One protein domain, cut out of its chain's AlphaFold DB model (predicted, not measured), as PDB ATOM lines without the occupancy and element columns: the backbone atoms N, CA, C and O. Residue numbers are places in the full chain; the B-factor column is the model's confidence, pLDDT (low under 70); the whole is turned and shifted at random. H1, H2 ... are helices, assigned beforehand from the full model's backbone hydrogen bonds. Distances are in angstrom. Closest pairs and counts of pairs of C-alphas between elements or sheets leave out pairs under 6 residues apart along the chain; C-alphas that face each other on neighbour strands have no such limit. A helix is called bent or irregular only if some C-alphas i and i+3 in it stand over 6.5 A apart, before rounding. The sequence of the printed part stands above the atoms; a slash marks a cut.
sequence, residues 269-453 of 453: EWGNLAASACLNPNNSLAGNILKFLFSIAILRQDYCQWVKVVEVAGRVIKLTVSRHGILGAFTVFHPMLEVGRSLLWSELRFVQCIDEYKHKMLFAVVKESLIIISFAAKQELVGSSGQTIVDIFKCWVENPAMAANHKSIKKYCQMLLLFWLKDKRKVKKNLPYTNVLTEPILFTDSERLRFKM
ATOM      1  N   GLU A 269     305.711 352.931 181.867       98.06
ATOM      2  CA  GLU A 269     306.329 354.074 182.545       98.06
ATOM      3  C   GLU A 269     305.397 354.685 183.600       98.06
ATOM      4  O   GLU A 269     305.796 354.904 184.748       98.06
ATOM      5  N   TRP A 270     304.121 354.899 183.268       98.12
ATOM      6  CA  TRP A 270     303.151 355.428 184.229       98.12
ATOM      7  C   TRP A 270     302.810 354.397 185.307       98.12
ATOM      8  O   TRP A 270     302.650 354.759 186.475       98.12
ATOM      9  N   GLY A 271     302.790 353.108 184.964       97.50
ATOM     10  CA  GLY A 271     302.696 352.015 185.926       97.50
ATOM     11  C   GLY A 271     303.842 352.012 186.940       97.50
ATOM     12  O   GLY A 271     303.613 351.850 188.139       97.50
ATOM     13  N   ASN A 272     305.076 352.257 186.492       97.56
ATOM     14  CA  ASN A 272     306.244 352.383 187.366       97.56
ATOM     15  C   ASN A 272     306.133 353.600 188.297       97.56
ATOM     16  O   ASN A 272     306.488 353.519 189.476       97.56
ATOM     17  N   LEU A 273     305.575 354.711 187.813       97.62
ATOM     18  CA  LEU A 273     305.300 355.883 188.646       97.62
ATOM     19  C   LEU A 273     304.186 355.630 189.669       97.62
ATOM     20  O   LEU A 273     304.317 356.062 190.815       97.62
ATOM     21  N   ALA A 274     303.142 354.881 189.310       97.19
ATOM     22  CA  ALA A 274     302.123 354.432 190.257       97.19
ATOM     23  C   ALA A 274     302.716 353.502 191.332       97.19
ATOM     24  O   ALA A 274     302.413 353.666 192.514       97.19
ATOM     25  N   ALA A 275     303.619 352.590 190.945       95.88
ATOM     26  CA  ALA A 275     304.364 351.736 191.875       95.88
ATOM     27  C   ALA A 275     305.259 352.548 192.825       95.88
ATOM     28  O   ALA A 275     305.365 352.231 194.005       95.88
ATOM     29  N   SER A 276     305.896 353.614 192.337       95.25
ATOM     30  CA  SER A 276     306.673 354.522 193.187       95.25
ATOM     31  C   SER A 276     305.770 355.294 194.155       95.25
ATOM     32  O   SER A 276     306.061 355.378 195.350       95.25
ATOM     33  N   ALA A 277     304.635 355.802 193.664       94.62
ATOM     34  CA  ALA A 277     303.662 356.539 194.461       94.62
ATOM     35  C   ALA A 277     303.091 355.691 195.608       94.62
ATOM     36  O   ALA A 277     303.001 356.181 196.732       94.62
ATOM     37  N   CYS A 278     302.767 354.416 195.359       92.94
ATOM     38  CA  CYS A 278     302.130 353.538 196.346       92.94
ATOM     39  C   CYS A 278     303.048 353.117 197.509       92.94
ATOM     40  O   CYS A 278     302.570 352.596 198.519       92.94
ATOM     41  N   LEU A 279     304.363 353.361 197.413       89.81
ATOM     42  CA  LEU A 279     305.280 353.179 198.544       89.81
ATOM     43  C   LEU A 279     304.972 354.154 199.689       89.81
ATOM     44  O   LEU A 279     305.245 353.837 200.845       89.81
ATOM     45  N   ASN A 280     304.375 355.311 199.385       86.81
ATOM     46  CA  ASN A 280     303.889 356.254 200.383       86.81
ATOM     47  C   ASN A 280     302.357 356.124 200.518       86.81
ATOM     48  O   ASN A 280     301.647 356.524 199.595       86.81
ATOM     49  N   PRO A 281     301.825 355.643 201.658       80.81
ATOM     50  CA  PRO A 281     300.384 355.430 201.833       80.81
ATOM     51  C   PRO A 281     299.567 356.732 201.790       80.81
ATOM     52  O   PRO A 281     298.375 356.702 201.500       80.81
ATOM     53  N   ASN A 282     300.202 357.886 202.019       84.31
ATOM     54  CA  ASN A 282     299.555 359.198 201.934       84.31
ATOM     55  C   ASN A 282     299.519 359.761 200.502       84.31
ATOM     56  O   ASN A 282     298.977 360.847 200.271       84.31
ATOM     57  N   ASN A 283     300.141 359.079 199.535       87.12
ATOM     58  CA  ASN A 283     300.127 359.515 198.149       87.12
ATOM     59  C   ASN A 283     298.822 359.083 197.474       87.12
ATOM     60  O   ASN A 283     298.562 357.901 197.266       87.12
ATOM     61  N   SER A 284     298.015 360.068 197.094       88.31
ATOM     62  CA  SER A 284     296.705 359.838 196.482       88.31
ATOM     63  C   SER A 284     296.782 359.485 194.991       88.31
ATOM     64  O   SER A 284     295.780 359.098 194.393       88.31
ATOM     65  N   LEU A 285     297.955 359.605 194.364       94.94
ATOM     66  CA  LEU A 285     298.080 359.547 192.908       94.94
ATOM     67  C   LEU A 285     298.153 358.132 192.338       94.94
ATOM     68  O   LEU A 285     297.751 357.945 191.195       94.94
ATOM     69  N   ALA A 286     298.602 357.131 193.099       95.06
ATOM     70  CA  ALA A 286     298.771 355.768 192.580       95.06
ATOM     71  C   ALA A 286     297.466 355.203 191.984       95.06
ATOM     72  O   ALA A 286     297.447 354.766 190.835       95.06
ATOM     73  N   GLY A 287     296.360 355.283 192.732       94.69
ATOM     74  CA  GLY A 287     295.048 354.847 192.245       94.69
ATOM     75  C   GLY A 287     294.537 355.689 191.069       94.69
ATOM     76  O   GLY A 287     293.960 355.150 190.130       94.69
ATOM     77  N   ASN A 288     294.793 356.999 191.066       96.25
ATOM     78  CA  ASN A 288     294.368 357.881 189.975       96.25
ATOM     79  C   ASN A 288     295.129 357.614 188.670       96.25
ATOM     80  O   ASN A 288     294.514 357.584 187.608       96.25
ATOM     81  N   ILE A 289     296.430 357.318 188.747       98.06
ATOM     82  CA  ILE A 289     297.218 356.886 187.588       98.06
ATOM     83  C   ILE A 289     296.631 355.591 187.022       98.06
ATOM     84  O   ILE A 289     296.331 355.537 185.835       98.06
ATOM     85  N   LEU A 290     296.392 354.570 187.855       97.44
ATOM     86  CA  LEU A 290     295.806 353.308 187.382       97.44
ATOM     87  C   LEU A 290     294.418 353.506 186.763       97.44
ATOM     88  O   LEU A 290     294.121 352.917 185.727       97.44
ATOM     89  N   LYS A 291     293.581 354.360 187.367       96.81
ATOM     90  CA  LYS A 291     292.270 354.727 186.818       96.81
ATOM     91  C   LYS A 291     292.396 355.305 185.407       96.81
ATOM     92  O   LYS A 291     291.634 354.904 184.531       96.81
ATOM     93  N   PHE A 292     293.363 356.193 185.189       97.56
ATOM     94  CA  PHE A 292     293.628 356.771 183.876       97.56
ATOM     95  C   PHE A 292     294.156 355.736 182.867       97.56
ATOM     96  O   PHE A 292     293.696 355.685 181.734       97.56
ATOM     97  N   LEU A 293     295.052 354.826 183.265       97.56
ATOM     98  CA  LEU A 293     295.506 353.760 182.354       97.56
ATOM     99  C   LEU A 293     294.345 352.850 181.915       97.56
ATOM    100  O   LEU A 293     294.251 352.485 180.743       97.56
ATOM    101  N   PHE A 294     293.422 352.528 182.828       97.12
ATOM    102  CA  PHE A 294     292.218 351.772 182.480       97.12
ATOM    103  C   PHE A 294     291.290 352.535 181.527       97.12
ATOM    104  O   PHE A 294     290.732 351.907 180.628       97.12
ATOM    105  N   SER A 295     291.117 353.854 181.679       95.88
ATOM    106  CA  SER A 295     290.265 354.628 180.763       95.88
ATOM    107  C   SER A 295     290.826 354.644 179.339       95.88
ATOM    108  O   SER A 295     290.058 354.479 178.391       95.88
ATOM    109  N   ILE A 296     292.150 354.732 179.185       94.81
ATOM    110  CA  ILE A 296     292.816 354.641 177.878       94.81
ATOM    111  C   ILE A 296     292.575 353.268 177.237       94.81
ATOM    112  O   ILE A 296     292.167 353.186 176.078       94.81
ATOM    113  N   ALA A 297     292.778 352.182 177.987       93.81
ATOM    114  CA  ALA A 297     292.592 350.836 177.449       93.81
ATOM    115  C   ALA A 297     291.127 350.555 177.057       93.81
ATOM    116  O   ALA A 297     290.876 349.921 176.033       93.81
ATOM    117  N   ILE A 298     290.156 351.077 177.820       92.00
ATOM    118  CA  ILE A 298     288.723 351.006 177.472       92.00
ATOM    119  C   ILE A 298     288.436 351.766 176.174       92.00
ATOM    120  O   ILE A 298     287.703 351.262 175.323       92.00
ATOM    121  N   LEU A 299     289.008 352.963 176.013       90.69
ATOM    122  CA  LEU A 299     288.827 353.787 174.818       90.69
ATOM    123  C   LEU A 299     289.326 353.077 173.553       90.69
ATOM    124  O   LEU A 299     288.699 353.187 172.501       90.69
ATOM    125  N   ARG A 300     290.452 352.363 173.642       88.25
ATOM    126  CA  ARG A 300     291.082 351.711 172.486       88.25
ATOM    127  C   ARG A 300     290.395 350.433 172.030       88.25
ATOM    128  O   ARG A 300     290.563 350.061 170.875       88.25
ATOM    129  N   GLN A 301     289.615 349.793 172.900       84.75
ATOM    130  CA  GLN A 301     288.921 348.536 172.602       84.75
ATOM    131  C   GLN A 301     289.852 347.431 172.055       84.75
ATOM    132  O   GLN A 301     289.433 346.555 171.301       84.75
ATOM    133  N   ASP A 302     291.119 347.441 172.476       89.56
ATOM    134  CA  ASP A 302     292.119 346.429 172.136       89.56
ATOM    135  C   ASP A 302     292.322 345.484 173.332       89.56
ATOM    136  O   ASP A 302     292.536 345.915 174.468       89.56
ATOM    137  N   TYR A 303     292.202 344.173 173.102       91.44
ATOM    138  CA  TYR A 303     292.302 343.177 174.172       91.44
ATOM    139  C   TYR A 303     293.747 342.964 174.637       91.44
ATOM    140  O   TYR A 303     293.978 342.742 175.824       91.44
ATOM    141  N   CYS A 304     294.723 343.054 173.736       91.56
ATOM    142  CA  CYS A 304     296.138 342.935 174.080       91.56
ATOM    143  C   CYS A 304     296.556 344.100 174.984       91.56
ATOM    144  O   CYS A 304     297.139 343.881 176.049       91.56
ATOM    145  N   GLN A 305     296.157 345.325 174.626       91.62
ATOM    146  CA  GLN A 305     296.392 346.506 175.463       91.62
ATOM    147  C   GLN A 305     295.671 346.410 176.811       91.62
ATOM    148  O   GLN A 305     296.232 346.771 177.847       91.62
ATOM    149  N   TRP A 306     294.445 345.878 176.821       95.56
ATOM    150  CA  TRP A 306     293.704 345.638 178.055       95.56
ATOM    151  C   TRP A 306     294.441 344.707 179.017       95.56
ATOM    152  O   TRP A 306     294.616 345.041 180.190       95.56
ATOM    153  N   VAL A 307     294.896 343.550 178.524       95.25
ATOM    154  CA  VAL A 307     295.659 342.583 179.326       95.25
ATOM    155  C   VAL A 307     296.918 343.241 179.882       95.25
ATOM    156  O   VAL A 307     297.197 343.099 181.070       95.25
ATOM    157  N   LYS A 308     297.616 344.042 179.071       95.38
ATOM    158  CA  LYS A 308     298.814 344.762 179.505       95.38
ATOM    159  C   LYS A 308     298.538 345.719 180.670       95.38
ATOM    160  O   LYS A 308     299.263 345.699 181.664       95.38
ATOM    161  N   VAL A 309     297.477 346.524 180.591       97.44
ATOM    162  CA  VAL A 309     297.098 347.438 181.684       97.44
ATOM    163  C   VAL A 309     296.674 346.668 182.937       97.44
ATOM    164  O   VAL A 309     297.053 347.054 184.043       97.44
ATOM    165  N   VAL A 310     295.950 345.554 182.785       97.62
ATOM    166  CA  VAL A 310     295.587 344.667 183.904       97.62
ATOM    167  C   VAL A 310     296.834 344.103 184.594       97.62
ATOM    168  O   VAL A 310     296.903 344.126 185.823       97.62
ATOM    169  N   GLU A 311     297.836 343.649 183.839       96.75
ATOM    170  CA  GLU A 311     299.109 343.151 184.381       96.75
ATOM    171  C   GLU A 311     299.886 344.242 185.130       96.75
ATOM    172  O   GLU A 311     300.353 344.018 186.253       96.75
ATOM    173  N   VAL A 312     299.986 345.441 184.546       97.56
ATOM    174  CA  VAL A 312     300.636 346.602 185.170       97.56
ATOM    175  C   VAL A 312     299.933 346.982 186.475       97.56
ATOM    176  O   VAL A 312     300.588 347.105 187.513       97.56
ATOM    177  N   ALA A 313     298.603 347.111 186.458       97.69
ATOM    178  CA  ALA A 313     297.816 347.397 187.652       97.69
ATOM    179  C   ALA A 313     298.003 346.301 188.711       97.69
ATOM    180  O   ALA A 313     298.272 346.606 189.873       97.69
ATOM    181  N   GLY A 314     297.953 345.028 188.307       96.94
ATOM    182  CA  GLY A 314     298.171 343.892 189.196       96.94
ATOM    183  C   GLY A 314     299.537 343.925 189.879       96.94
ATOM    184  O   GLY A 314     299.621 343.706 191.090       96.94
ATOM    185  N   ARG A 315     300.605 344.281 189.153       96.75
ATOM    186  CA  ARG A 315     301.955 344.480 189.713       96.75
ATOM    187  C   ARG A 315     301.975 345.579 190.782       96.75
ATOM    188  O   ARG A 315     302.495 345.349 191.875       96.75
ATOM    189  N   VAL A 316     301.392 346.743 190.491       97.25
ATOM    190  CA  VAL A 316     301.326 347.894 191.416       97.25
ATOM    191  C   VAL A 316     300.518 347.551 192.674       97.25
ATOM    192  O   VAL A 316     300.949 347.815 193.799       97.25
ATOM    193  N   ILE A 317     299.363 346.909 192.504       96.25
ATOM    194  CA  ILE A 317     298.483 346.542 193.615       96.25
ATOM    195  C   ILE A 317     299.147 345.479 194.495       96.25
ATOM    196  O   ILE A 317     299.165 345.645 195.712       96.25
ATOM    197  N   LYS A 318     299.760 344.431 193.921       95.12
ATOM    198  CA  LYS A 318     300.505 343.414 194.694       95.12
ATOM    199  C   LYS A 318     301.622 344.036 195.527       95.12
ATOM    200  O   LYS A 318     301.784 343.669 196.689       95.12
ATOM    201  N   LEU A 319     302.367 344.987 194.959       95.12
ATOM    202  CA  LEU A 319     303.398 345.725 195.692       95.12
ATOM    203  C   LEU A 319     302.797 346.494 196.876       95.12
ATOM    204  O   LEU A 319     303.343 346.441 197.976       95.12
ATOM    205  N   THR A 320     301.665 347.165 196.664       93.81
ATOM    206  CA  THR A 320     300.967 347.930 197.709       93.81
ATOM    207  C   THR A 320     300.453 347.016 198.823       93.81
ATOM    208  O   THR A 320     300.710 347.284 199.993       93.81
ATOM    209  N   VAL A 321     299.799 345.903 198.468       93.56
ATOM    210  CA  VAL A 321     299.321 344.874 199.409       93.56
ATOM    211  C   VAL A 321     300.479 344.332 200.243       93.56
ATOM    212  O   VAL A 321     300.373 344.258 201.461       93.56
ATOM    213  N   SER A 322     301.615 344.040 199.602       92.69
ATOM    214  CA  SER A 322     302.808 343.533 200.283       92.69
ATOM    215  C   SER A 322     303.385 344.497 201.322       92.69
ATOM    216  O   SER A 322     304.044 344.071 202.268       92.69
ATOM    217  N   ARG A 323     303.157 345.804 201.155       91.50
ATOM    218  CA  ARG A 323     303.668 346.841 202.060       91.50
ATOM    219  C   ARG A 323     302.675 347.245 203.141       91.50
ATOM    220  O   ARG A 323     303.099 347.460 204.271       91.50
ATOM    221  N   HIS A 324     301.394 347.352 202.798       90.69
ATOM    222  CA  HIS A 324     300.381 348.008 203.636       90.69
ATOM    223  C   HIS A 324     299.182 347.111 203.975       90.69
ATOM    224  O   HIS A 324     298.215 347.577 204.576       90.69
ATOM    225  N   GLY A 325     299.214 345.835 203.580       90.44
ATOM    226  CA  GLY A 325     298.081 344.919 203.700       90.44
ATOM    227  C   GLY A 325     296.939 345.253 202.734       90.44
ATOM    228  O   GLY A 325     296.991 346.224 201.975       90.44
ATOM    229  N   ILE A 326     295.880 344.437 202.744       89.56
ATOM    230  CA  ILE A 326     294.779 344.586 201.780       89.56
ATOM    231  C   ILE A 326     293.962 345.865 201.994       89.56
ATOM    232  O   ILE A 326     293.621 346.546 201.028       89.56
ATOM    233  N   LEU A 327     293.692 346.221 203.253       88.38
ATOM    234  CA  LEU A 327     292.909 347.410 203.597       88.38
ATOM    235  C   LEU A 327     293.678 348.695 203.266       88.38
ATOM    236  O   LEU A 327     293.115 349.609 202.668       88.38
ATOM    237  N   GLY A 328     294.981 348.740 203.566       87.31
ATOM    238  CA  GLY A 328     295.845 349.868 203.202       87.31
ATOM    239  C   GLY A 328     296.040 350.014 201.690       87.31
ATOM    240  O   GLY A 328     296.203 351.124 201.189       87.31
ATOM    241  N   ALA A 329     295.964 348.912 200.940       91.12
ATOM    242  CA  ALA A 329     296.044 348.917 199.481       91.12
ATOM    243  C   ALA A 329     294.718 349.244 198.778       91.12
ATOM    244  O   ALA A 329     294.708 349.389 197.552       91.12
ATOM    245  N   PHE A 330     293.605 349.366 199.511       91.31
ATOM    246  CA  PHE A 330     292.272 349.480 198.919       91.31
ATOM    247  C   PHE A 330     292.154 350.656 197.944       91.31
ATOM    248  O   PHE A 330     291.615 350.491 196.856       91.31
ATOM    249  N   THR A 331     292.706 351.826 198.270       91.12
ATOM    250  CA  THR A 331     292.636 353.017 197.404       91.12
ATOM    251  C   THR A 331     293.357 352.833 196.066       91.12
ATOM    252  O   THR A 331     292.926 353.382 195.054       91.12
ATOM    253  N   VAL A 332     294.425 352.030 196.040       93.94
ATOM    254  CA  VAL A 332     295.186 351.684 194.829       93.94
ATOM    255  C   VAL A 332     294.529 350.529 194.071       93.94
ATOM    256  O   VAL A 332     294.579 350.494 192.845       93.94
ATOM    257  N   PHE A 333     293.876 349.603 194.777       94.94
ATOM    258  CA  PHE A 333     293.150 348.481 194.178       94.94
ATOM    259  C   PHE A 333     291.787 348.901 193.599       94.94
ATOM    260  O   PHE A 333     291.336 348.371 192.583       94.94
ATOM    261  N   HIS A 334     291.142 349.895 194.205       94.88
ATOM    262  CA  HIS A 334     289.798 350.343 193.865       94.88
ATOM    263  C   HIS A 334     289.563 350.598 192.361       94.88
ATOM    264  O   HIS A 334     288.561 350.095 191.862       94.88
ATOM    265  N   PRO A 335     290.448 351.279 191.600       95.75
ATOM    266  CA  PRO A 335     290.254 351.480 190.160       95.75
ATOM    267  C   PRO A 335     289.998 350.183 189.386       95.75
ATOM    268  O   PRO A 335     289.101 350.130 188.551       95.75
ATOM    269  N   MET A 336     290.738 349.118 189.699       96.81
ATOM    270  CA  MET A 336     290.583 347.816 189.052       96.81
ATOM    271  C   MET A 336     289.269 347.131 189.457       96.81
ATOM    272  O   MET A 336     288.584 346.546 188.618       96.81
ATOM    273  N   LEU A 337     288.894 347.229 190.737       96.06
ATOM    274  CA  LEU A 337     287.632 346.686 191.245       96.06
ATOM    275  C   LEU A 337     286.424 347.394 190.620       96.06
ATOM    276  O   LEU A 337     285.474 346.742 190.190       96.06
ATOM    277  N   GLU A 338     286.476 348.720 190.537       95.69
ATOM    278  CA  GLU A 338     285.429 349.572 189.977       95.69
ATOM    279  C   GLU A 338     285.232 349.323 188.479       95.69
ATOM    280  O   GLU A 338     284.104 349.180 188.003       95.69
ATOM    281  N   VAL A 339     286.330 349.176 187.740       94.94
ATOM    282  CA  VAL A 339     286.307 348.778 186.331       94.94
ATOM    283  C   VAL A 339     285.669 347.396 186.154       94.94
ATOM    284  O   VAL A 339     284.783 347.234 185.312       94.94
ATOM    285  N   GLY A 340     286.040 346.414 186.981       95.00
ATOM    286  CA  GLY A 340     285.410 345.091 186.968       95.00
ATOM    287  C   GLY A 340     283.910 345.144 187.282       95.00
ATOM    288  O   GLY A 340     283.107 344.515 186.589       95.00
ATOM    289  N   ARG A 341     283.503 345.955 188.265       94.94
ATOM    290  CA  ARG A 341     282.090 346.186 188.611       94.94
ATOM    291  C   ARG A 341     281.314 346.801 187.446       94.94
ATOM    292  O   ARG A 341     280.204 346.355 187.153       94.94
ATOM    293  N   SER A 342     281.884 347.808 186.785       92.31
ATOM    294  CA  SER A 342     281.273 348.481 185.632       92.31
ATOM    295  C   SER A 342     281.102 347.531 184.441       92.31
ATOM    296  O   SER A 342     280.016 347.455 183.863       92.31
ATOM    297  N   LEU A 343     282.128 346.730 184.130       91.81
ATOM    298  CA  LEU A 343     282.069 345.714 183.074       91.81
ATOM    299  C   LEU A 343     281.020 344.638 183.371       91.81
ATOM    300  O   LEU A 343     280.211 344.324 182.500       91.81
ATOM    301  N   LEU A 344     280.967 344.132 184.608       91.88
ATOM    302  CA  LEU A 344     279.923 343.195 185.031       91.88
ATOM    303  C   LEU A 344     278.534 343.810 184.845       91.88
ATOM    304  O   LEU A 344     277.638 343.168 184.306       91.88
ATOM    305  N   TRP A 345     278.340 345.058 185.270       89.00
ATOM    306  CA  TRP A 345     277.052 345.725 185.125       89.00
ATOM    307  C   TRP A 345     276.649 345.909 183.657       89.00
ATOM    308  O   TRP A 345     275.486 345.693 183.313       89.00
ATOM    309  N   SER A 346     277.602 346.254 182.786       86.44
ATOM    310  CA  SER A 346     277.379 346.323 181.339       86.44
ATOM    311  C   SER A 346     276.959 344.965 180.773       86.44
ATOM    312  O   SER A 346     275.965 344.895 180.055       86.44
ATOM    313  N   GLU A 347     277.665 343.886 181.119       84.94
ATOM    314  CA  GLU A 347     277.343 342.526 180.666       84.94
ATOM    315  C   GLU A 347     275.937 342.087 181.100       84.94
ATOM    316  O   GLU A 347     275.196 341.488 180.324       84.94
ATOM    317  N   LEU A 348     275.542 342.422 182.331       84.38
ATOM    318  CA  LEU A 348     274.231 342.072 182.882       84.38
ATOM    319  C   LEU A 348     273.076 342.865 182.258       84.38
ATOM    320  O   LEU A 348     271.946 342.381 182.239       84.38
ATOM    321  N   ARG A 349     273.332 344.076 181.748       79.19
ATOM    322  CA  ARG A 349     272.302 344.918 181.118       79.19
ATOM    323  C   ARG A 349     271.862 344.376 179.756       79.19
ATOM    324  O   ARG A 349     270.708 344.554 179.380       79.19
ATOM    325  N   PHE A 350     272.757 343.694 179.043       68.06
ATOM    326  CA  PHE A 350     272.493 343.089 177.738       68.06
ATOM    327  C   PHE A 350     272.379 341.568 177.885       68.06
ATOM    328  O   PHE A 350     273.305 340.811 177.603       68.06
ATOM    329  N   VAL A 351     271.229 341.101 178.379       63.16
ATOM    330  CA  VAL A 351     270.988 339.669 178.662       63.16
ATOM    331  C   VAL A 351     270.955 338.821 177.381       63.16
ATOM    332  O   VAL A 351     271.317 337.650 177.416       63.16
ATOM    333  N   GLN A 352     270.569 339.415 176.247       62.03
ATOM    334  CA  GLN A 352     270.315 338.711 174.982       62.03
ATOM    335  C   GLN A 352     271.521 338.651 174.025       62.03
ATOM    336  O   GLN A 352     271.473 337.917 173.045       62.03
ATOM    337  N   CYS A 353     272.604 339.391 174.293       64.06
ATOM    338  CA  CYS A 353     273.799 339.416 173.447       64.06
ATOM    339  C   CYS A 353     275.054 339.410 174.327       64.06
ATOM    340  O   CYS A 353     275.177 340.226 175.244       64.06
ATOM    341  N   ILE A 354     275.968 338.471 174.072       69.81
ATOM    342  CA  ILE A 354     277.281 338.448 174.718       69.81
ATOM    343  C   ILE A 354     278.225 339.266 173.846       69.81
ATOM    344  O   ILE A 354     278.533 338.879 172.722       69.81
ATOM    345  N   ASP A 355     278.698 340.381 174.386       79.50
ATOM    346  CA  ASP A 355     279.818 341.112 173.816       79.50
ATOM    347  C   ASP A 355     281.099 340.352 174.198       79.50
ATOM    348  O   ASP A 355     281.600 340.465 175.320       79.50
ATOM    349  N   GLU A 356     281.595 339.499 173.293       82.88
ATOM    350  CA  GLU A 356     282.765 338.649 173.560       82.88
ATOM    351  C   GLU A 356     283.977 339.450 174.042       82.88
ATOM    352  O   GLU A 356     284.772 338.951 174.845       82.88
ATOM    353  N   TYR A 357     284.124 340.685 173.564       84.00
ATOM    354  CA  TYR A 357     285.225 341.557 173.931       84.00
ATOM    355  C   TYR A 357     285.109 341.997 175.395       84.00
ATOM    356  O   TYR A 357     286.008 341.718 176.193       84.00
ATOM    357  N   LYS A 358     283.972 342.582 175.795       85.44
ATOM    358  CA  LYS A 358     283.725 342.985 177.195       85.44
ATOM    359  C   LYS A 358     283.738 341.805 178.154       85.44
ATOM    360  O   LYS A 358     284.245 341.923 179.272       85.44
ATOM    361  N   HIS A 359     283.236 340.658 177.706       88.19
ATOM    362  CA  HIS A 359     283.317 339.415 178.454       88.19
ATOM    363  C   HIS A 359     284.781 339.041 178.725       88.19
ATOM    364  O   HIS A 359     285.173 338.895 179.879       88.19
ATOM    365  N   LYS A 360     285.636 338.972 177.696       90.75
ATOM    366  CA  LYS A 360     287.072 338.687 177.875       90.75
ATOM    367  C   LYS A 360     287.753 339.713 178.788       90.75
ATOM    368  O   LYS A 360     288.528 339.323 179.663       90.75
ATOM    369  N   MET A 361     287.425 340.999 178.648       92.38
ATOM    370  CA  MET A 361     287.965 342.055 179.508       92.38
ATOM    371  C   MET A 361     287.621 341.848 180.988       92.38
ATOM    372  O   MET A 361     288.509 341.906 181.843       92.38
ATOM    373  N   LEU A 362     286.345 341.576 181.288       93.69
ATOM    374  CA  LEU A 362     285.861 341.319 182.645       93.69
ATOM    375  C   LEU A 362     286.600 340.138 183.276       93.69
ATOM    376  O   LEU A 362     287.044 340.224 184.420       93.69
ATOM    377  N   PHE A 363     286.774 339.046 182.530       92.62
ATOM    378  CA  PHE A 363     287.462 337.860 183.037       92.62
ATOM    379  C   PHE A 363     288.949 338.102 183.298       92.62
ATOM    380  O   PHE A 363     289.467 337.574 184.280       92.62
ATOM    381  N   ALA A 364     289.627 338.915 182.482       94.69
ATOM    382  CA  ALA A 364     291.012 339.305 182.746       94.69
ATOM    383  C   ALA A 364     291.137 340.047 184.091       94.69
ATOM    384  O   ALA A 364     291.971 339.684 184.923       94.69
ATOM    385  N   VAL A 365     290.244 341.009 184.358       96.25
ATOM    386  CA  VAL A 365     290.208 341.751 185.631       96.25
ATOM    387  C   VAL A 365     289.861 340.842 186.806       96.25
ATOM    388  O   VAL A 365     290.517 340.904 187.845       96.25
ATOM    389  N   VAL A 366     288.854 339.978 186.665       94.94
ATOM    390  CA  VAL A 366     288.440 339.039 187.720       94.94
ATOM    391  C   VAL A 366     289.574 338.077 188.062       94.94
ATOM    392  O   VAL A 366     289.893 337.906 189.238       94.94
ATOM    393  N   LYS A 367     290.226 337.494 187.051       94.38
ATOM    394  CA  LYS A 367     291.356 336.580 187.236       94.38
ATOM    395  C   LYS A 367     292.494 337.259 187.992       94.38
ATOM    396  O   LYS A 367     292.954 336.724 188.999       94.38
ATOM    397  N   GLU A 368     292.919 338.438 187.549       96.50
ATOM    398  CA  GLU A 368     294.027 339.145 188.190       96.50
ATOM    399  C   GLU A 368     293.647 339.638 189.601       96.50
ATOM    400  O   GLU A 368     294.434 339.485 190.536       96.50
ATOM    401  N   SER A 369     292.403 340.085 189.815       95.88
ATOM    402  CA  SER A 369     291.879 340.423 191.150       95.88
ATOM    403  C   SER A 369     291.958 339.230 192.105       95.88
ATOM    404  O   SER A 369     292.407 339.368 193.241       95.88
ATOM    405  N   LEU A 370     291.575 338.033 191.652       93.38
ATOM    406  CA  LEU A 370     291.652 336.814 192.459       93.38
ATOM    407  C   LEU A 370     293.090 336.385 192.756       93.38
ATOM    408  O   LEU A 370     293.348 335.861 193.844       93.38
ATOM    409  N   ILE A 371     294.032 336.625 191.838       93.06
ATOM    410  CA  ILE A 371     295.464 336.400 192.082       93.06
ATOM    411  C   ILE A 371     295.955 337.331 193.199       93.06
ATOM    412  O   ILE A 371     296.608 336.858 194.131       93.06
ATOM    413  N   ILE A 372     295.608 338.621 193.152       94.00
ATOM    414  CA  ILE A 372     295.958 339.616 194.183       94.00
ATOM    415  C   ILE A 372     295.354 339.238 195.540       94.00
ATOM    416  O   ILE A 372     296.052 339.216 196.549       94.00
ATOM    417  N   ILE A 373     294.069 338.890 195.572       92.31
ATOM    418  CA  ILE A 373     293.354 338.511 196.799       92.31
ATOM    419  C   ILE A 373     293.931 337.223 197.395       92.31
ATOM    420  O   ILE A 373     294.121 337.112 198.605       92.31
ATOM    421  N   SER A 374     294.256 336.243 196.550       90.00
ATOM    422  CA  SER A 374     294.911 335.007 196.991       90.00
ATOM    423  C   SER A 374     296.320 335.260 197.524       90.00
ATOM    424  O   SER A 374     296.756 334.564 198.437       90.00
ATOM    425  N   PHE A 375     297.032 336.235 196.956       90.75
ATOM    426  CA  PHE A 375     298.325 336.685 197.455       90.75
ATOM    427  C   PHE A 375     298.193 337.360 198.828       90.75
ATOM    428  O   PHE A 375     298.894 336.961 199.753       90.75
ATOM    429  N   ALA A 376     297.246 338.291 198.988       89.44
ATOM    430  CA  ALA A 376     296.972 338.975 200.252       89.44
ATOM    431  C   ALA A 376     296.639 337.987 201.385       89.44
ATOM    432  O   ALA A 376     297.272 338.007 202.437       89.44
ATOM    433  N   ALA A 377     295.724 337.045 201.130       86.56
ATOM    434  CA  ALA A 377     295.325 336.037 202.113       86.56
ATOM    435  C   ALA A 377     296.502 335.164 202.592       86.56
ATOM    436  O   ALA A 377     296.565 334.779 203.755       86.56
ATOM    437  N   LYS A 378     297.465 334.864 201.707       85.69
ATOM    438  CA  LYS A 378     298.673 334.109 202.075       85.69
ATOM    439  C   LYS A 378     299.625 334.912 202.963       85.69
ATOM    440  O   LYS A 378     300.326 334.302 203.762       85.69
ATOM    441  N   GLN A 379     299.672 336.237 202.819       82.00
ATOM    442  CA  GLN A 379     300.522 337.088 203.658       82.00
ATOM    443  C   GLN A 379     300.004 337.194 205.093       82.00
ATOM    444  O   GLN A 379     300.805 337.230 206.019       82.00
ATOM    445  N   GLU A 380     298.686 337.190 205.287       69.00
ATOM    446  CA  GLU A 380     298.071 337.310 206.614       69.00
ATOM    447  C   GLU A 380     298.125 336.009 207.443       69.00
ATOM    448  O   GLU A 380     297.756 336.034 208.615       69.00
ATOM    449  N   LEU A 381     298.609 334.890 206.871       61.69
ATOM    450  CA  LEU A 381     298.817 333.540 207.453       61.69
ATOM    451  C   LEU A 381     297.583 332.844 208.075       61.69
ATOM    452  O   LEU A 381     297.541 331.617 208.124       61.69
ATOM    453  N   VAL A 382     296.576 333.599 208.512       59.06
ATOM    454  CA  VAL A 382     295.363 333.148 209.213       59.06
ATOM    455  C   VAL A 382     294.099 333.408 208.371       59.06
ATOM    456  O   VAL A 382     293.074 332.757 208.570       59.06
ATOM    457  N   GLY A 383     294.162 334.320 207.393       66.12
ATOM    458  CA  GLY A 383     293.031 334.721 206.550       66.12
ATOM    459  C   GLY A 383     292.760 333.791 205.360       66.12
ATOM    460  O   GLY A 383     293.671 333.265 204.719       66.12
ATOM    461  N   SER A 384     291.482 333.605 205.014       82.19
ATOM    462  CA  SER A 384     291.076 332.961 203.757       82.19
ATOM    463  C   SER A 384     290.833 334.007 202.669       82.19
ATOM    464  O   SER A 384     290.364 335.105 202.952       82.19
ATOM    465  N   SER A 385     291.061 333.659 201.396       84.81
ATOM    466  CA  SER A 385     290.740 334.560 200.273       84.81
ATOM    467  C   SER A 385     289.266 334.985 200.269       84.81
ATOM    468  O   SER A 385     288.959 336.103 199.878       84.81
ATOM    469  N   GLY A 386     288.358 334.116 200.732       85.69
ATOM    470  CA  GLY A 386     286.945 334.453 200.907       85.69
ATOM    471  C   GLY A 386     286.728 335.559 201.943       85.69
ATOM    472  O   GLY A 386     285.945 336.473 201.692       85.69
ATOM    473  N   GLN A 387     287.450 335.515 203.067       86.88
ATOM    474  CA  GLN A 387     287.406 336.572 204.078       86.88
ATOM    475  C   GLN A 387     287.997 337.880 203.545       86.88
ATOM    476  O   GLN A 387     287.357 338.917 203.660       86.88
ATOM    477  N   THR A 388     289.122 337.822 202.830       88.38
ATOM    478  CA  THR A 388     289.714 339.001 202.183       88.38
ATOM    479  C   THR A 388     288.741 339.683 201.204       88.38
ATOM    480  O   THR A 388     288.685 340.909 201.150       88.38
ATOM    481  N   ILE A 389     287.921 338.925 200.457       91.25
ATOM    482  CA  ILE A 389     286.864 339.499 199.593       91.25
ATOM    483  C   ILE A 389     285.810 340.240 200.429       91.25
ATOM    484  O   ILE A 389     285.348 341.309 200.028       91.25
ATOM    485  N   VAL A 390     285.420 339.690 201.583       89.88
ATOM    486  CA  VAL A 390     284.486 340.347 202.511       89.88
ATOM    487  C   VAL A 390     285.084 341.633 203.074       89.88
ATOM    488  O   VAL A 390     284.377 342.634 203.171       89.88
ATOM    489  N   ASP A 391     286.366 341.628 203.416       89.75
ATOM    490  CA  ASP A 391     287.039 342.796 203.986       89.75
ATOM    491  C   ASP A 391     287.149 343.925 202.949       89.75
ATOM    492  O   ASP A 391     286.849 345.078 203.257       89.75
ATOM    493  N   ILE A 392     287.440 343.585 201.686       91.81
ATOM    494  CA  ILE A 392     287.358 344.520 200.551       91.81
ATOM    495  C   ILE A 392     285.934 345.063 200.395       91.81
ATOM    496  O   ILE A 392     285.759 346.265 200.217       91.81
ATOM    497  N   PHE A 393     284.913 344.202 200.461       92.31
ATOM    498  CA  PHE A 393     283.515 344.621 200.345       92.31
ATOM    499  C   PHE A 393     283.130 345.634 201.430       92.31
ATOM    500  O   PHE A 393     282.555 346.675 201.112       92.31
ATOM    501  N   LYS A 394     283.467 345.351 202.694       90.38
ATOM    502  CA  LYS A 394     283.206 346.259 203.820       90.38
ATOM    503  C   LYS A 394     283.927 347.587 203.626       90.38
ATOM    504  O   LYS A 394     283.279 348.627 203.639       90.38
ATOM    505  N   CYS A 395     285.226 347.537 203.323       90.25
ATOM    506  CA  CYS A 395     286.034 348.727 203.068       90.25
ATOM    507  C   CYS A 395     285.458 349.585 201.930       90.25
ATOM    508  O   CYS A 395     285.424 350.809 202.031       90.25
ATOM    509  N   TRP A 396     284.945 348.956 200.871       92.38
ATOM    510  CA  TRP A 396     284.335 349.669 199.753       92.38
ATOM    511  C   TRP A 396     283.021 350.347 200.138       92.38
ATOM    512  O   TRP A 396     282.810 351.512 199.811       92.38
ATOM    513  N   VAL A 397     282.140 349.645 200.849       89.62
ATOM    514  CA  VAL A 397     280.837 350.189 201.258       89.62
ATOM    515  C   VAL A 397     280.980 351.295 202.303       89.62
ATOM    516  O   VAL A 397     280.214 352.255 202.281       89.62
ATOM    517  N   GLU A 398     281.947 351.169 203.208       87.88
ATOM    518  CA  GLU A 398     282.180 352.115 204.301       87.88
ATOM    519  C   GLU A 398     282.944 353.372 203.853       87.88
ATOM    520  O   GLU A 398     282.972 354.357 204.590       87.88
ATOM    521  N   ASN A 399     283.545 353.379 202.656       83.81
ATOM    522  CA  ASN A 399     284.332 354.507 202.162       83.81
ATOM    523  C   ASN A 399     283.466 355.528 201.387       83.81
ATOM    524  O   ASN A 399     283.122 355.286 200.225       83.81
ATOM    525  N   PRO A 400     283.172 356.713 201.959       74.81
ATOM    526  CA  PRO A 400     282.303 357.702 201.322       74.81
ATOM    527  C   PRO A 400     282.911 358.323 200.057       74.81
ATOM    528  O   PRO A 400     282.172 358.739 199.168       74.81
ATOM    529  N   ALA A 401     284.243 358.365 199.934       75.19
ATOM    530  CA  ALA A 401     284.916 358.931 198.763       75.19
ATOM    531  C   ALA A 401     284.797 358.039 197.514       75.19
ATOM    532  O   ALA A 401     284.994 358.516 196.398       75.19
ATOM    533  N   MET A 402     284.472 356.757 197.699       79.00
ATOM    534  CA  MET A 402     284.353 355.747 196.640       79.00
ATOM    535  C   MET A 402     282.931 355.176 196.564       79.00
ATOM    536  O   MET A 402     282.724 354.028 196.161       79.00
ATOM    537  N   ALA A 403     281.947 355.976 196.983       74.00
ATOM    538  CA  ALA A 403     280.556 355.569 197.048       74.00
ATOM    539  C   ALA A 403     280.038 355.142 195.666       74.00
ATOM    540  O   ALA A 403     280.027 355.908 194.704       74.00
ATOM    541  N   ALA A 404     279.546 353.910 195.591       77.75
ATOM    542  CA  ALA A 404     278.799 353.395 194.454       77.75
ATOM    543  C   ALA A 404     277.558 352.647 194.952       77.75
ATOM    544  O   ALA A 404     277.349 352.455 196.153       77.75
ATOM    545  N   ASN A 405     276.701 352.209 194.027       84.44
ATOM    546  CA  ASN A 405     275.503 351.463 194.394       84.44
ATOM    547  C   ASN A 405     275.891 350.164 195.125       84.44
ATOM    548  O   ASN A 405     276.452 349.249 194.512       84.44
ATOM    549  N   HIS A 406     275.519 350.068 196.403       86.81
ATOM    550  CA  HIS A 406     275.802 348.937 197.287       86.81
ATOM    551  C   HIS A 406     275.437 347.580 196.664       86.81
ATOM    552  O   HIS A 406     276.204 346.622 196.758       86.81
ATOM    553  N   LYS A 407     274.304 347.492 195.952       88.06
ATOM    554  CA  LYS A 407     273.870 346.257 195.275       88.06
ATOM    555  C   LYS A 407     274.848 345.841 194.176       88.06
ATOM    556  O   LYS A 407     275.126 344.655 194.022       88.06
ATOM    557  N   SER A 408     275.376 346.803 193.421       89.38
ATOM    558  CA  SER A 408     276.338 346.528 192.348       89.38
ATOM    559  C   SER A 408     277.710 346.120 192.892       89.38
ATOM    560  O   SER A 408     278.304 345.180 192.368       89.38
ATOM    561  N   ILE A 409     278.163 346.750 193.985       90.56
ATOM    562  CA  ILE A 409     279.389 346.368 194.702       90.56
ATOM    563  C   ILE A 409     279.245 344.933 195.224       90.56
ATOM    564  O   ILE A 409     280.060 344.068 194.903       90.56
ATOM    565  N   LYS A 410     278.151 344.648 195.948       91.06
ATOM    566  CA  LYS A 410     277.851 343.311 196.477       91.06
ATOM    567  C   LYS A 410     277.832 342.259 195.369       91.06
ATOM    568  O   LYS A 410     278.441 341.206 195.533       91.06
ATOM    569  N   LYS A 411     277.187 342.543 194.231       91.38
ATOM    570  CA  LYS A 411     277.107 341.606 193.096       91.38
ATOM    571  C   LYS A 411     278.485 341.333 192.476       91.38
ATOM    572  O   LYS A 411     278.778 340.187 192.150       91.38
ATOM    573  N   TYR A 412     279.367 342.328 192.376       93.81
ATOM    574  CA  TYR A 412     280.736 342.104 191.895       93.81
ATOM    575  C   TYR A 412     281.592 341.299 192.888       93.81
ATOM    576  O   TYR A 412     282.232 340.322 192.500       93.81
ATOM    577  N   CYS A 413     281.541 341.611 194.186       92.69
ATOM    578  CA  CYS A 413     282.230 340.816 195.210       92.69
ATOM    579  C   CYS A 413     281.704 339.369 195.273       92.69
ATOM    580  O   CYS A 413     282.482 338.435 195.467       92.69
ATOM    581  N   GLN A 414     280.403 339.163 195.042       91.25
ATOM    582  CA  GLN A 414     279.812 337.832 194.877       91.25
ATOM    583  C   GLN A 414     280.375 337.086 193.665       91.25
ATOM    584  O   GLN A 414     280.679 335.904 193.786       91.25
ATOM    585  N   MET A 415     280.565 337.758 192.524       91.44
ATOM    586  CA  MET A 415     281.218 337.162 191.352       91.44
ATOM    587  C   MET A 415     282.631 336.681 191.690       91.44
ATOM    588  O   MET A 415     282.952 335.530 191.407       91.44
ATOM    589  N   LEU A 416     283.451 337.518 192.336       91.50
ATOM    590  CA  LEU A 416     284.797 337.125 192.768       91.50
ATOM    591  C   LEU A 416     284.749 335.881 193.671       91.50
ATOM    592  O   LEU A 416     285.488 334.923 193.446       91.50
ATOM    593  N   LEU A 417     283.843 335.862 194.654       88.69
ATOM    594  CA  LEU A 417     283.691 334.734 195.572       88.69
ATOM    595  C   LEU A 417     283.270 333.446 194.845       88.69
ATOM    596  O   LEU A 417     283.852 332.392 195.098       88.69
ATOM    597  N   LEU A 418     282.298 333.518 193.933       86.75
ATOM    598  CA  LEU A 418     281.817 332.362 193.169       86.75
ATOM    599  C   LEU A 418     282.910 331.789 192.257       86.75
ATOM    600  O   LEU A 418     283.149 330.582 192.276       86.75
ATOM    601  N   PHE A 419     283.637 332.644 191.533       86.56
ATOM    602  CA  PHE A 419     284.764 332.208 190.703       86.56
ATOM    603  C   PHE A 419     285.870 331.543 191.522       86.56
ATOM    604  O   PHE A 419     286.405 330.510 191.122       86.56
ATOM    605  N   TRP A 420     286.179 332.088 192.698       85.38
ATOM    606  CA  TRP A 420     287.150 331.481 193.601       85.38
ATOM    607  C   TRP A 420     286.706 330.105 194.126       85.38
ATOM    608  O   TRP A 420     287.527 329.191 194.238       85.38
ATOM    609  N   LEU A 421     285.414 329.935 194.431       81.25
ATOM    610  CA  LEU A 421     284.849 328.659 194.887       81.25
ATOM    611  C   LEU A 421     284.850 327.594 193.782       81.25
ATOM    612  O   LEU A 421     285.116 326.422 194.064       81.25
ATOM    613  N   LYS A 422     284.600 327.992 192.530       76.00
ATOM    614  CA  LYS A 422     284.534 327.091 191.374       76.00
ATOM    615  C   LYS A 422     285.840 326.328 191.129       76.00
ATOM    616  O   LYS A 422     285.810 325.118 190.890       76.00
ATOM    617  N   ASP A 423     286.981 327.003 191.249       63.34
ATOM    618  CA  ASP A 423     288.303 326.392 191.040       63.34
ATOM    619  C   ASP A 423     288.732 325.474 192.199       63.34
ATOM    620  O   ASP A 423     289.680 324.696 192.076       63.34
ATOM    621  N   LYS A 424     288.020 325.501 193.335       63.69
ATOM    622  CA  LYS A 424     288.371 324.736 194.536       63.69
ATOM    623  C   LYS A 424     287.231 323.828 194.997       63.69
ATOM    624  O   LYS A 424     286.642 324.026 196.058       63.69
ATOM    625  N   ARG A 425     287.029 322.722 194.268       51.09
ATOM    626  CA  ARG A 425     286.065 321.630 194.562       51.09
ATOM    627  C   ARG A 425     286.145 320.995 195.977       51.09
ATOM    628  O   ARG A 425     285.377 320.085 196.266       51.09
ATOM    629  N   LYS A 426     287.034 321.437 196.882       49.94
ATOM    630  CA  LYS A 426     287.228 320.892 198.247       49.94
ATOM    631  C   LYS A 426     287.251 321.944 199.380       49.94
ATOM    632  O   LYS A 426     287.883 321.711 200.405       49.94
ATOM    633  N   VAL A 427     286.582 323.097 199.244       54.06
ATOM    634  CA  VAL A 427     286.726 324.225 200.202       54.06
ATOM    635  C   VAL A 427     285.413 324.636 200.897       54.06
ATOM    636  O   VAL A 427     285.130 325.809 201.098       54.06
ATOM    637  N   LYS A 428     284.618 323.670 201.382       53.41
ATOM    638  CA  LYS A 428     283.536 323.979 202.352       53.41
ATOM    639  C   LYS A 428     284.066 324.544 203.686       53.41
ATOM    640  O   LYS A 428     283.307 325.163 204.416       53.41
ATOM    641  N   LYS A 429     285.358 324.352 203.997       53.12
ATOM    642  CA  LYS A 429     285.994 324.789 205.255       53.12
ATOM    643  C   LYS A 429     286.549 326.223 205.253       53.12
ATOM    644  O   LYS A 429     286.888 326.701 206.325       53.12
ATOM    645  N   ASN A 430     286.613 326.913 204.104       58.22
ATOM    646  CA  ASN A 430     287.157 328.284 204.033       58.22
ATOM    647  C   ASN A 430     286.130 329.301 203.513       58.22
ATOM    648  O   ASN A 430     286.510 330.302 202.903       58.22
ATOM    649  N   LEU A 431     284.836 329.031 203.715       65.44
ATOM    650  CA  LEU A 431     283.814 330.058 203.532       65.44
ATOM    651  C   LEU A 431     284.143 331.261 204.435       65.44
ATOM    652  O   LEU A 431     284.717 331.067 205.510       65.44
ATOM    653  N   PRO A 432     283.837 332.494 203.997       62.31
ATOM    654  CA  PRO A 432     284.016 333.660 204.849       62.31
ATOM    655  C   PRO A 432     283.238 333.479 206.155       62.31
ATOM    656  O   PRO A 432     282.150 332.904 206.156       62.31
ATOM    657  N   TYR A 433     283.763 334.014 207.257       61.16
ATOM    658  CA  TYR A 433     283.130 333.894 208.577       61.16
ATOM    659  C   TYR A 433     281.770 334.604 208.654       61.16
ATOM    660  O   TYR A 433     280.989 334.360 209.569       61.16
ATOM    661  N   THR A 434     281.485 335.495 207.701       68.19
ATOM    662  CA  THR A 434     280.242 336.267 207.640       68.19
ATOM    663  C   THR A 434     279.473 335.975 206.355       68.19
ATOM    664  O   THR A 434     280.055 335.939 205.268       68.19
ATOM    665  N   ASN A 435     278.146 335.863 206.468       74.56
ATOM    666  CA  ASN A 435     277.268 335.525 205.343       74.56
ATOM    667  C   ASN A 435     276.923 336.710 204.425       74.56
ATOM    668  O   ASN A 435     276.077 336.603 203.541       74.56
ATOM    669  N   VAL A 436     277.579 337.861 204.594       80.56
ATOM    670  CA  VAL A 436     277.200 339.118 203.924       80.56
ATOM    671  C   VAL A 436     277.263 339.014 202.396       80.56
ATOM    672  O   VAL A 436     276.475 339.657 201.701       80.56
ATOM    673  N   LEU A 437     278.171 338.190 201.864       81.62
ATOM    674  CA  LEU A 437     278.280 337.915 200.430       81.62
ATOM    675  C   LEU A 437     277.619 336.597 200.011       81.62
ATOM    676  O   LEU A 437     277.301 336.447 198.837       81.62
ATOM    677  N   THR A 438     277.364 335.660 200.922       76.38
ATOM    678  CA  THR A 438     276.695 334.394 200.587       76.38
ATOM    679  C   THR A 438     275.173 334.521 200.595       76.38
ATOM    680  O   THR A 438     274.515 333.771 199.883       76.38
ATOM    681  N   GLU A 439     274.605 335.505 201.307       74.50
ATOM    682  CA  GLU A 439     273.158 335.709 201.422       74.50
ATOM    683  C   GLU A 439     272.764 337.210 201.389       74.50
ATOM    684  O   GLU A 439     273.413 338.060 202.010       74.50
ATOM    685  N   PRO A 440     271.705 337.608 200.651       78.69
ATOM    686  CA  PRO A 440     271.137 336.915 199.491       78.69
ATOM    687  C   PRO A 440     272.106 336.912 198.294       78.69
ATOM    688  O   PRO A 440     272.812 337.899 198.052       78.69
ATOM    689  N   ILE A 441     272.106 335.829 197.508       81.88
ATOM    690  CA  ILE A 441     272.843 335.763 196.237       81.88
ATOM    691  C   ILE A 441     272.110 336.606 195.189       81.88
ATOM    692  O   ILE A 441     270.942 336.367 194.904       81.88
ATOM    693  N   LEU A 442     272.798 337.589 194.599       83.62
ATOM    694  CA  LEU A 442     272.208 338.531 193.638       83.62
ATOM    695  C   LEU A 442     272.259 338.044 192.179       83.62
ATOM    696  O   LEU A 442     271.824 338.772 191.280       83.62
ATOM    697  N   PHE A 443     272.820 336.855 191.941       82.62
ATOM    698  CA  PHE A 443     272.886 336.208 190.630       82.62
ATOM    699  C   PHE A 443     271.708 335.266 190.402       82.62
ATOM    700  O   PHE A 443     271.464 334.388 191.232       82.62
ATOM    701  N   THR A 444     271.043 335.414 189.257       82.38
ATOM    702  CA  THR A 444     270.041 334.451 188.769       82.38
ATOM    703  C   THR A 444     270.718 333.204 188.193       82.38
ATOM    704  O   THR A 444     271.893 333.246 187.821       82.38
ATOM    705  N   ASP A 445     269.984 332.099 188.056       77.62
ATOM    706  CA  ASP A 445     270.539 330.858 187.495       77.62
ATOM    707  C   ASP A 445     271.007 331.028 186.041       77.62
ATOM    708  O   ASP A 445     272.059 330.516 185.660       77.62
ATOM    709  N   SER A 446     270.294 331.838 185.251       77.62
ATOM    710  CA  SER A 446     270.700 332.186 183.883       77.62
ATOM    711  C   SER A 446     272.036 332.942 183.829       77.62
ATOM    712  O   SER A 446     272.883 332.657 182.982       77.62
ATOM    713  N   GLU A 447     272.274 333.861 184.772       82.12
ATOM    714  CA  GLU A 447     273.534 334.603 184.870       82.12
ATOM    715  C   GLU A 447     274.679 333.691 185.336       82.12
ATOM    716  O   GLU A 447     275.784 333.776 184.800       82.12
ATOM    717  N   ARG A 448     274.420 332.783 186.289       78.50
ATOM    718  CA  ARG A 448     275.415 331.789 186.731       78.50
ATOM    719  C   ARG A 448     275.844 330.888 185.579       78.50
ATOM    720  O   ARG A 448     277.039 330.697 185.377       78.50
ATOM    721  N   LEU A 449     274.894 330.408 184.777       77.06
ATOM    722  CA  LEU A 449     275.184 329.624 183.575       77.06
ATOM    723  C   LEU A 449     276.000 330.429 182.551       77.06
ATOM    724  O   LEU A 449     277.001 329.922 182.043       77.06
ATOM    725  N   ARG A 450     275.640 331.699 182.304       77.00
ATOM    726  CA  ARG A 450     276.353 332.596 181.372       77.00
ATOM    727  C   ARG A 450     277.819 332.793 181.752       77.00
ATOM    728  O   ARG A 450     278.692 332.700 180.895       77.00
ATOM    729  N   PHE A 451     278.101 333.049 183.026       79.88
ATOM    730  CA  PHE A 451     279.475 333.220 183.509       79.88
ATOM    731  C   PHE A 451     280.156 331.896 183.875       79.88
ATOM    732  O   PHE A 451     281.314 331.894 184.292       79.88
ATOM    733  N   LYS A 452     279.461 330.765 183.691       74.94
ATOM    734  CA  LYS A 452     279.898 329.429 184.101       74.94
ATOM    735  C   LYS A 452     280.310 329.408 185.579       74.94
ATOM    736  O   LYS A 452     281.343 328.824 185.876       74.94
ATOM    737  N   MET A 453     279.599 330.096 186.469       69.38
ATOM    738  CA  MET A 453     279.919 330.196 187.903       69.38
ATOM    739  C   MET A 453     279.533 328.947 188.683       69.38
ATOM    740  O   MET A 453     278.465 328.374 188.377       69.38
TER     741      MET A 453
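Overview. This is residues 269 to 453 of the 453 residues of an uncharacterized protein of Pelosinus fermentans JBW45 (UniProt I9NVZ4). Four helices, H2 to H5, stand as an up-and-down bundle, each running against the one before it, with H4 slanting to H3. The short helix H1 packs beside H2 and H3 on one side, and the hairpin of H6 and H7 crosses H4 and H5 on the other; beyond H7 a long loop leads to the small H8, far from H1. The printed part has 185 residues with eight named helices, H1 to H8 in chain order, and no named strand; the class is all helix. The whole is compact, with a radius of gyration of the C-alphas of 15.8 A, and spans 43 by 41 by 30 A.

Arrangement. H1, residues 269 to 277, and H2, residues 285 to 300, form a hairpin; their closest C-alphas, of Ala 274 and Ala 286, are 4.3 A apart. H3, residues 303 to 328, touches H2 with residues 305 to 313 alone, at a shallow tilt of 18 degrees, opposite ways; the closest C-alphas, of Ala 297 and Trp 306, are 5.4 A apart. H4, residues 330 to 349, touches H2 with residues 331 to 339 alone, the C-alphas of Gly 287 and Val 332 being closest at 4.1 A. H5, residues 356 to 379, touches H3 at a shallow tilt of 24 degrees, the same way, closest at the C-alphas of Lys 318 and Ile 372, 5.9 A. H6, residues 385 to 398, and H7, residues 406 to 422, form a hairpin at 7 degrees; their closest C-alphas, of Gly 386 and Leu 417, are 6.3 A apart. H7 and H4 touch about perpendicular, at 89 degrees, with residues 408 to 412 and 340 to 345 alone; the C-alphas of Tyr 412 and Arg 341 are closest at 5.4 A. H8, residues 445 to 450, touches no helix. Every O i to N i+4 pair is within hydrogen-bond range in H1, H2, H5, H6, H7 and H8; in H3 it is 19 of 22 and in H4 14 of 16.

Along the chain. H1 begins at C-alpha 269, (306.329, 354.074, 182.545). H2 is 23.0 A long, H3 30.0 A, H4 27.1 A, H5 35.0 A, H6 19.9 A and H7 24.3 A. H3 is irregular, with C-alphas 323 and 326 9.2 A apart; H4 is only just irregular, with C-alphas 332 and 335 6.8 A apart. H8 ends at C-alpha 450, (276.353, 332.596, 181.372).

Size, cuts and confidence. The two C-alphas farthest apart, of Asn 280 and Gln 352, are 45.6 A apart. The printed part has no cut. The link from H7 to H8 is long, 22 residues. Mean pLDDT of the printed part is 86.3; residues 350 to 354, 380 to 383, 423 to 434 and 453 are under 70.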